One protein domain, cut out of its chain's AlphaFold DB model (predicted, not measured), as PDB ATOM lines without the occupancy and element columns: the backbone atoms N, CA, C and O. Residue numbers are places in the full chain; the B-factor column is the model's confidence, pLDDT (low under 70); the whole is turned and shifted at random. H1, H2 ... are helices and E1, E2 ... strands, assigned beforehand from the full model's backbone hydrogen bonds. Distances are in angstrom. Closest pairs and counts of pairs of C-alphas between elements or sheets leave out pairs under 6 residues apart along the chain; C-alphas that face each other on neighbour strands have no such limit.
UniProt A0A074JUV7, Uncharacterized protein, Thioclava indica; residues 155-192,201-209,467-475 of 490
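What this domain is: This is residues 155 to 192, 201 to 209 and 467 to 475 of the 490 residues of an uncharacterized protein of Thioclava indica (UniProt A0A074JUV7). Two long strands, E1 and E2, run side by side as a narrow ribbon; the short helix H1 lies a little way off from E1, and residues 155 to 183, a long winding stretch with no named element, make much of the rest. From this stretch residues 156 to 166 stick out as a free arm. The printed part has 56 residues with one named helix and two named strands, in the order H1, E1, E2; the sheet has the order E1 - E2 and is antiparallel. The class is mixed, helices and strands, but under half of the residues are in named elements. The whole is loose, with a radius of gyration of the C-alphas of 13.6 A, and flat, spanning 40 by 29 by 16 A.

How they stand to each other: Look first at the sheet, where E1, residues 201 to 209, and E2, residues 467 to 475, are antiparallel neighbours with 161 degrees between their N-to-C directions. Among the C-alphas that face each other are 201 and 474, 4.7 A apart, and 208 and 467, 5.4 A apart. Check the backbone at N 204 and O 471, 2.9 A apart, and at N 469 and O 206, 3.1 A apart; both pairs are within hydrogen-bond range. From E1 go outward to H1, residues 184 to 188: the closest C-alphas of the two are those of Ile 187 and Val 202, 8.0 A apart, and the centres are 13.3 A apart. H1 and E2 are apart. In H1 every O i to N i+4 pair is within hydrogen-bond range.

Where its parts are: Find C-alpha 201 at (166.844, 183.936, 133.240); from there E1 runs 25.6 A to Leu 209 at (164.768, 178.064, 158.100). E2 begins at Gly 467 and runs 25.3 A to C-alpha 475 at (165.797, 178.633, 129.722). H1 begins at Met 184, at (158.938, 177.965, 137.637), and reaches Leu 188 after 5.9 A.

The domain as a whole: The two C-alphas farthest apart are those of Asp 158 and Leu 209, at 40.0 A. Without residues 156 to 166, which stand free, the body has 45 residues and spans 36 by 21 by 15 A. Watch for two cuts: residues 193 to 200 are not printed, with 10.7 A from C-alpha 192 to C-alpha 201, and residues 210 to 466 are not printed, with 6.7 A from C-alpha 209 to C-alpha 467. The links H1 to E1 and E1 to E2 are the links across these cuts. The mean pLDDT of the printed part of this predicted model is 70.2; 24 printed residues are under 70, among them residues 170 to 175, 177 to 181 and 467 to 475.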
ATOM      1  N   ALA A 155     167.482 167.614 120.785       67.25
ATOM      2  CA  ALA A 155     168.724 168.307 121.095       67.25
ATOM      3  C   ALA A 155     169.876 167.294 121.101       67.25
ATOM      4  O   ALA A 155     169.752 166.231 121.714       67.25
ATOM      5  N   ASP A 156     170.979 167.654 120.457       70.31
ATOM      6  CA  ASP A 156     172.242 166.932 120.433       70.31
ATOM      7  C   ASP A 156     173.180 167.461 121.533       70.31
ATOM      8  O   ASP A 156     173.370 168.665 121.705       70.31
ATOM      9  N   PHE A 157     173.772 166.557 122.317       71.31
ATOM     10  CA  PHE A 157     174.755 166.913 123.345       71.31
ATOM     11  C   PHE A 157     176.096 166.237 123.076       71.31
ATOM     12  O   PHE A 157     176.314 165.080 123.439       71.31
ATOM     13  N   ASP A 158     177.031 166.990 122.502       74.88
ATOM     14  CA  ASP A 158     178.413 166.553 122.315       74.88
ATOM     15  C   ASP A 158     179.222 166.692 123.616       74.88
ATOM     16  O   ASP A 158     179.943 167.662 123.848       74.88
ATOM     17  N   LEU A 159     179.110 165.690 124.487       75.62
ATOM     18  CA  LEU A 159     179.816 165.642 125.769       75.62
ATOM     19  C   LEU A 159     181.051 164.736 125.666       75.62
ATOM     20  O   LEU A 159     180.979 163.532 125.910       75.62
ATOM     21  N   LYS A 160     182.211 165.308 125.317       78.12
ATOM     22  CA  LYS A 160     183.515 164.641 125.500       78.12
ATOM     23  C   LYS A 160     184.178 165.160 126.772       78.12
ATOM     24  O   LYS A 160     184.334 166.366 126.936       78.12
ATOM     25  N   ASP A 161     184.513 164.242 127.679       78.81
ATOM     26  CA  ASP A 161     185.148 164.524 128.979       78.81
ATOM     27  C   ASP A 161     184.401 165.551 129.855       78.81
ATOM     28  O   ASP A 161     184.988 166.198 130.718       78.81
ATOM     29  N   SER A 162     183.090 165.693 129.644       77.81
ATOM     30  CA  SER A 162     182.226 166.649 130.339       77.81
ATOM     31  C   SER A 162     180.942 165.964 130.795       77.81
ATOM     32  O   SER A 162     180.458 165.043 130.137       77.81
ATOM     33  N   TYR A 163     180.386 166.416 131.915       75.38
ATOM     34  CA  TYR A 163     179.071 165.995 132.385       75.38
ATOM     35  C   TYR A 163     178.195 167.230 132.568       75.38
ATOM     36  O   TYR A 163     178.662 168.267 133.039       75.38
ATOM     37  N   VAL A 164     176.929 167.112 132.192       71.94
ATOM     38  CA  VAL A 164     175.895 168.083 132.549       71.94
ATOM     39  C   VAL A 164     174.960 167.358 133.508       71.94
ATOM     40  O   VAL A 164     174.614 166.208 133.242       71.94
ATOM     41  N   SER A 165     174.641 167.975 134.648       74.50
ATOM     42  CA  SER A 165     173.783 167.355 135.669       74.50
ATOM     43  C   SER A 165     172.324 167.395 135.229       74.50
ATOM     44  O   SER A 165     171.807 166.418 134.691       74.50
ATOM     45  N   ASP A 166     171.680 168.545 135.397       73.75
ATOM     46  CA  ASP A 166     170.246 168.680 135.200       73.75
ATOM     47  C   ASP A 166     170.015 169.613 134.017       73.75
ATOM     48  O   ASP A 166     170.176 170.830 134.113       73.75
ATOM     49  N   THR A 167     169.658 169.025 132.876       71.25
ATOM     50  CA  THR A 167     169.248 169.766 131.680       71.25
ATOM     51  C   THR A 167     167.800 169.443 131.373       71.25
ATOM     52  O   THR A 167     167.461 168.296 131.082       71.25
ATOM     53  N   MET A 168     166.938 170.457 131.398       71.75
ATOM     54  CA  MET A 168     165.533 170.318 131.020       71.75
ATOM     55  C   MET A 168     165.294 170.958 129.660       71.75
ATOM     56  O   MET A 168     165.550 172.144 129.469       71.75
ATOM     57  N   ILE A 169     164.789 170.170 128.710       72.00
ATOM     58  CA  ILE A 169     164.446 170.644 127.369       72.00
ATOM     59  C   ILE A 169     163.074 170.088 127.006       72.00
ATOM     60  O   ILE A 169     162.872 168.873 127.001       72.00
ATOM     61  N   ALA A 170     162.131 170.964 126.672       67.06
ATOM     62  CA  ALA A 170     160.805 170.571 126.210       67.06
ATOM     63  C   ALA A 170     160.424 171.317 124.923       67.06
ATOM     64  O   ALA A 170     160.771 172.479 124.739       67.06
ATOM     65  N   LYS A 171     159.669 170.650 124.035       62.31
ATOM     66  CA  LYS A 171     159.022 171.261 122.850       62.31
ATOM     67  C   LYS A 171     157.816 172.151 123.217       62.31
ATOM     68  O   LYS A 171     157.086 172.579 122.327       62.31
ATOM     69  N   GLY A 172     157.572 172.365 124.509       66.94
ATOM     70  CA  GLY A 172     156.412 173.036 125.090       66.94
ATOM     71  C   GLY A 172     156.661 173.323 126.572       66.94
ATOM     72  O   GLY A 172     157.814 173.436 126.978       66.94
ATOM     73  N   ASP A 173     155.600 173.413 127.369       66.88
ATOM     74  CA  ASP A 173     155.697 173.856 128.764       66.88
ATOM     75  C   ASP A 173     156.546 172.903 129.627       66.88
ATOM     76  O   ASP A 173     156.341 171.684 129.638       66.88
ATOM     77  N   ILE A 174     157.495 173.470 130.377       67.62
ATOM     78  CA  ILE A 174     158.277 172.757 131.391       67.62
ATOM     79  C   ILE A 174     157.565 172.941 132.730       67.62
ATOM     80  O   ILE A 174     157.560 174.034 133.290       67.62
ATOM     81  N   ASN A 175     156.981 171.866 133.260       69.19
ATOM     82  CA  ASN A 175     156.455 171.856 134.623       69.19
ATOM     83  C   ASN A 175     157.532 171.328 135.578       69.19
ATOM     84  O   ASN A 175     157.598 170.125 135.835       69.19
ATOM     85  N   TYR A 176     158.395 172.229 136.043       70.25
ATOM     86  CA  TYR A 176     159.440 171.940 137.020       70.25
ATOM     87  C   TYR A 176     159.161 172.711 138.311       70.25
ATOM     88  O   TYR A 176     158.981 173.929 138.294       70.25
ATOM     89  N   ASP A 177     159.092 171.966 139.408       68.69
ATOM     90  CA  ASP A 177     158.920 172.471 140.765       68.69
ATOM     91  C   ASP A 177     160.178 172.081 141.559       68.69
ATOM     92  O   ASP A 177     160.298 170.923 141.975       68.69
ATOM     93  N   PRO A 178     161.157 172.991 141.714       64.62
ATOM     94  CA  PRO A 178     162.334 172.778 142.559       64.62
ATOM     95  C   PRO A 178     162.006 172.630 144.060       64.62
ATOM     96  O   PRO A 178     162.910 172.360 144.854       64.62
ATOM     97  N   GLY A 179     160.738 172.763 144.469       65.00
ATOM     98  CA  GLY A 179     160.312 172.799 145.863       65.00
ATOM     99  C   GLY A 179     160.487 174.185 146.493       65.00
ATOM    100  O   GLY A 179     160.917 175.137 145.842       65.00
ATOM    101  N   ASN A 180     160.147 174.300 147.783       65.81
ATOM    102  CA  ASN A 180     160.296 175.525 148.587       65.81
ATOM    103  C   ASN A 180     159.686 176.777 147.920       65.81
ATOM    104  O   ASN A 180     160.327 177.820 147.789       65.81
ATOM    105  N   GLU A 181     158.429 176.640 147.477       65.19
ATOM    106  CA  GLU A 181     157.558 177.724 146.994       65.19
ATOM    107  C   GLU A 181     157.974 178.407 145.673       65.19
ATOM    108  O   GLU A 181     157.308 179.353 145.240       65.19
ATOM    109  N   LEU A 182     159.007 177.922 144.979       71.50
ATOM    110  CA  LEU A 182     159.403 178.430 143.662       71.50
ATOM    111  C   LEU A 182     158.772 177.599 142.538       71.50
ATOM    112  O   LEU A 182     159.375 176.661 142.035       71.50
ATOM    113  N   ASN A 183     157.578 177.977 142.080       74.00
ATOM    114  CA  ASN A 183     156.977 177.366 140.890       74.00
ATOM    115  C   ASN A 183     157.497 178.057 139.622       74.00
ATOM    116  O   ASN A 183     157.094 179.174 139.295       74.00
ATOM    117  N   MET A 184     158.386 177.395 138.875       70.81
ATOM    118  CA  MET A 184     158.938 177.965 137.637       70.81
ATOM    119  C   MET A 184     157.897 178.095 136.525       70.81
ATOM    120  O   MET A 184     158.039 178.968 135.672       70.81
ATOM    121  N   SER A 185     156.830 177.295 136.574       72.50
ATOM    122  CA  SER A 185     155.645 177.476 135.736       72.50
ATOM    123  C   SER A 185     154.996 178.839 135.972       72.50
ATOM    124  O   SER A 185     154.745 179.528 134.999       72.50
ATOM    125  N   ASP A 186     154.829 179.287 137.219       74.25
ATOM    126  CA  ASP A 186     154.260 180.610 137.526       74.25
ATOM    127  C   ASP A 186     155.197 181.764 137.127       74.25
ATOM    128  O   ASP A 186     154.742 182.840 136.742       74.25
ATOM    129  N   ILE A 187     156.516 181.557 137.222       74.69
ATOM    130  CA  ILE A 187     157.521 182.584 136.897       74.69
ATOM    131  C   ILE A 187     157.659 182.774 135.381       74.69
ATOM    132  O   ILE A 187     157.904 183.887 134.912       74.69
ATOM    133  N   LEU A 188     157.533 181.690 134.616       76.25
ATOM    134  CA  LEU A 188     157.751 181.681 133.171       76.25
ATOM    135  C   LEU A 188     156.446 181.617 132.361       76.25
ATOM    136  O   LEU A 188     156.512 181.661 131.128       76.25
ATOM    137  N   ASP A 189     155.280 181.557 133.016       76.38
ATOM    138  CA  ASP A 189     153.976 181.557 132.346       76.38
ATOM    139  C   ASP A 189     153.817 182.819 131.489       76.38
ATOM    140  O   ASP A 189     153.937 183.955 131.956       76.38
ATOM    141  N   GLY A 190     153.601 182.627 130.190       73.25
ATOM    142  CA  GLY A 190     153.485 183.722 129.226       73.25
ATOM    143  C   GLY A 190     154.779 184.502 128.929       73.25
ATOM    144  O   GLY A 190     154.757 185.366 128.053       73.25
ATOM    145  N   ALA A 191     155.903 184.224 129.603       72.00
ATOM    146  CA  ALA A 191     157.148 184.985 129.446       72.00
ATOM    147  C   ALA A 191     157.953 184.598 128.190       72.00
ATOM    148  O   ALA A 191     158.709 185.416 127.670       72.00
ATOM    149  N   LEU A 192     157.777 183.369 127.686       75.75
ATOM    150  CA  LEU A 192     158.543 182.794 126.566       75.75
ATOM    151  C   LEU A 192     157.659 182.419 125.356       75.75
ATOM    152  O   LEU A 192     157.898 181.418 124.685       75.75
ATOM    153  N   MET A 201     165.859 184.176 132.189       75.19
ATOM    154  CA  MET A 201     166.844 183.936 133.240       75.19
ATOM    155  C   MET A 201     166.160 184.161 134.583       75.19
ATOM    156  O   MET A 201     165.664 185.258 134.847       75.19
ATOM    157  N   VAL A 202     166.114 183.118 135.408       74.06
ATOM    158  CA  VAL A 202     165.464 183.148 136.720       74.06
ATOM    159  C   VAL A 202     166.514 182.909 137.794       74.06
ATOM    160  O   VAL A 202     167.254 181.927 137.747       74.06
ATOM    161  N   PHE A 203     166.559 183.821 138.764       70.25
ATOM    162  CA  PHE A 203     167.379 183.706 139.965       70.25
ATOM    163  C   PHE A 203     166.464 183.392 141.145       70.25
ATOM    164  O   PHE A 203     165.777 184.278 141.659       70.25
ATOM    165  N   GLY A 204     166.430 182.125 141.548       69.69
ATOM    166  CA  GLY A 204     165.698 181.676 142.722       69.69
ATOM    167  C   GLY A 204     166.599 181.741 143.947       69.69
ATOM    168  O   GLY A 204     167.605 181.039 144.015       69.69
ATOM    169  N   GLN A 205     166.252 182.577 144.923       71.50
ATOM    170  CA  GLN A 205     166.849 182.506 146.256       71.50
ATOM    171  C   GLN A 205     165.838 181.848 147.185       71.50
ATOM    172  O   GLN A 205     164.773 182.409 147.438       71.50
ATOM    173  N   SER A 206     166.167 180.653 147.670       70.19
ATOM    174  CA  SER A 206     165.366 179.951 148.667       70.19
ATOM    175  C   SER A 206     166.078 180.027 150.011       70.19
ATOM    176  O   SER A 206     167.204 179.547 150.162       70.19
ATOM    177  N   ASN A 207     165.379 180.579 150.998       64.81
ATOM    178  CA  ASN A 207     165.827 180.669 152.380       64.81
ATOM    179  C   ASN A 207     165.069 179.631 153.200       64.81
ATOM    180  O   ASN A 207     163.916 179.855 153.565       64.81
ATOM    181  N   ASN A 208     165.708 178.496 153.480       68.56
ATOM    182  CA  ASN A 208     165.103 177.481 154.333       68.56
ATOM    183  C   ASN A 208     165.544 177.703 155.785       68.56
ATOM    184  O   ASN A 208     166.737 177.637 156.096       68.56
ATOM    185  N   LEU A 209     164.576 177.985 156.657       70.06
ATOM    186  CA  LEU A 209     164.768 178.064 158.100       70.06
ATOM    187  C   LEU A 209     164.410 176.704 158.687       70.06
ATOM    188  O   LEU A 209     163.237 176.392 158.887       70.06
ATOM    189  N   GLY A 467     169.796 178.253 155.801       63.56
ATOM    190  CA  GLY A 467     170.440 177.779 154.581       63.56
ATOM    191  C   GLY A 467     170.022 178.649 153.401       63.56
ATOM    192  O   GLY A 467     168.906 178.497 152.908       63.56
ATOM    193  N   ASN A 468     170.908 179.539 152.946       59.28
ATOM    194  CA  ASN A 468     170.714 180.275 151.696       59.28
ATOM    195  C   ASN A 468     171.170 179.383 150.533       59.28
ATOM    196  O   ASN A 468     172.359 179.076 150.422       59.28
ATOM    197  N   SER A 469     170.241 178.975 149.670       65.75
ATOM    198  CA  SER A 469     170.560 178.314 148.403       65.75
ATOM    199  C   SER A 469     170.159 179.228 147.251       65.75
ATOM    200  O   SER A 469     169.049 179.765 147.230       65.75
ATOM    201  N   VAL A 470     171.092 179.445 146.324       66.06
ATOM    202  CA  VAL A 470     170.860 180.210 145.099       66.06
ATOM    203  C   VAL A 470     170.813 179.215 143.953       66.06
ATOM    204  O   VAL A 470     171.822 178.570 143.671       66.06
ATOM    205  N   ASP A 471     169.661 179.118 143.297       66.88
ATOM    206  CA  ASP A 471     169.507 178.369 142.055       66.88
ATOM    207  C   ASP A 471     169.375 179.347 140.881       66.88
ATOM    208  O   ASP A 471     168.660 180.354 140.945       66.88
ATOM    209  N   THR A 472     170.126 179.082 139.816       64.44
ATOM    210  CA  THR A 472     170.117 179.886 138.592       64.44
ATOM    211  C   THR A 472     169.704 178.990 137.446       64.44
ATOM    212  O   THR A 472     170.487 178.162 136.983       64.44
ATOM    213  N   THR A 473     168.491 179.196 136.941       64.88
ATOM    214  CA  THR A 473     168.020 178.494 135.748       64.88
ATOM    215  C   THR A 473     167.997 179.452 134.564       64.88
ATOM    216  O   THR A 473     167.397 180.529 134.613       64.88
ATOM    217  N   VAL A 474     168.637 179.040 133.472       64.75
ATOM    218  CA  VAL A 474     168.532 179.702 132.171       64.75
ATOM    219  C   VAL A 474     167.730 178.797 131.249       64.75
ATOM    220  O   VAL A 474     168.098 177.644 131.035       64.75
ATOM    221  N   VAL A 475     166.642 179.325 130.697       63.25
ATOM    222  CA  VAL A 475     165.797 178.633 129.722       63.25
ATOM    223  C   VAL A 475     165.673 179.499 128.471       63.25
ATOM    224  O   VAL A 475     165.293 180.664 128.532       63.25
TER     225      VAL A 475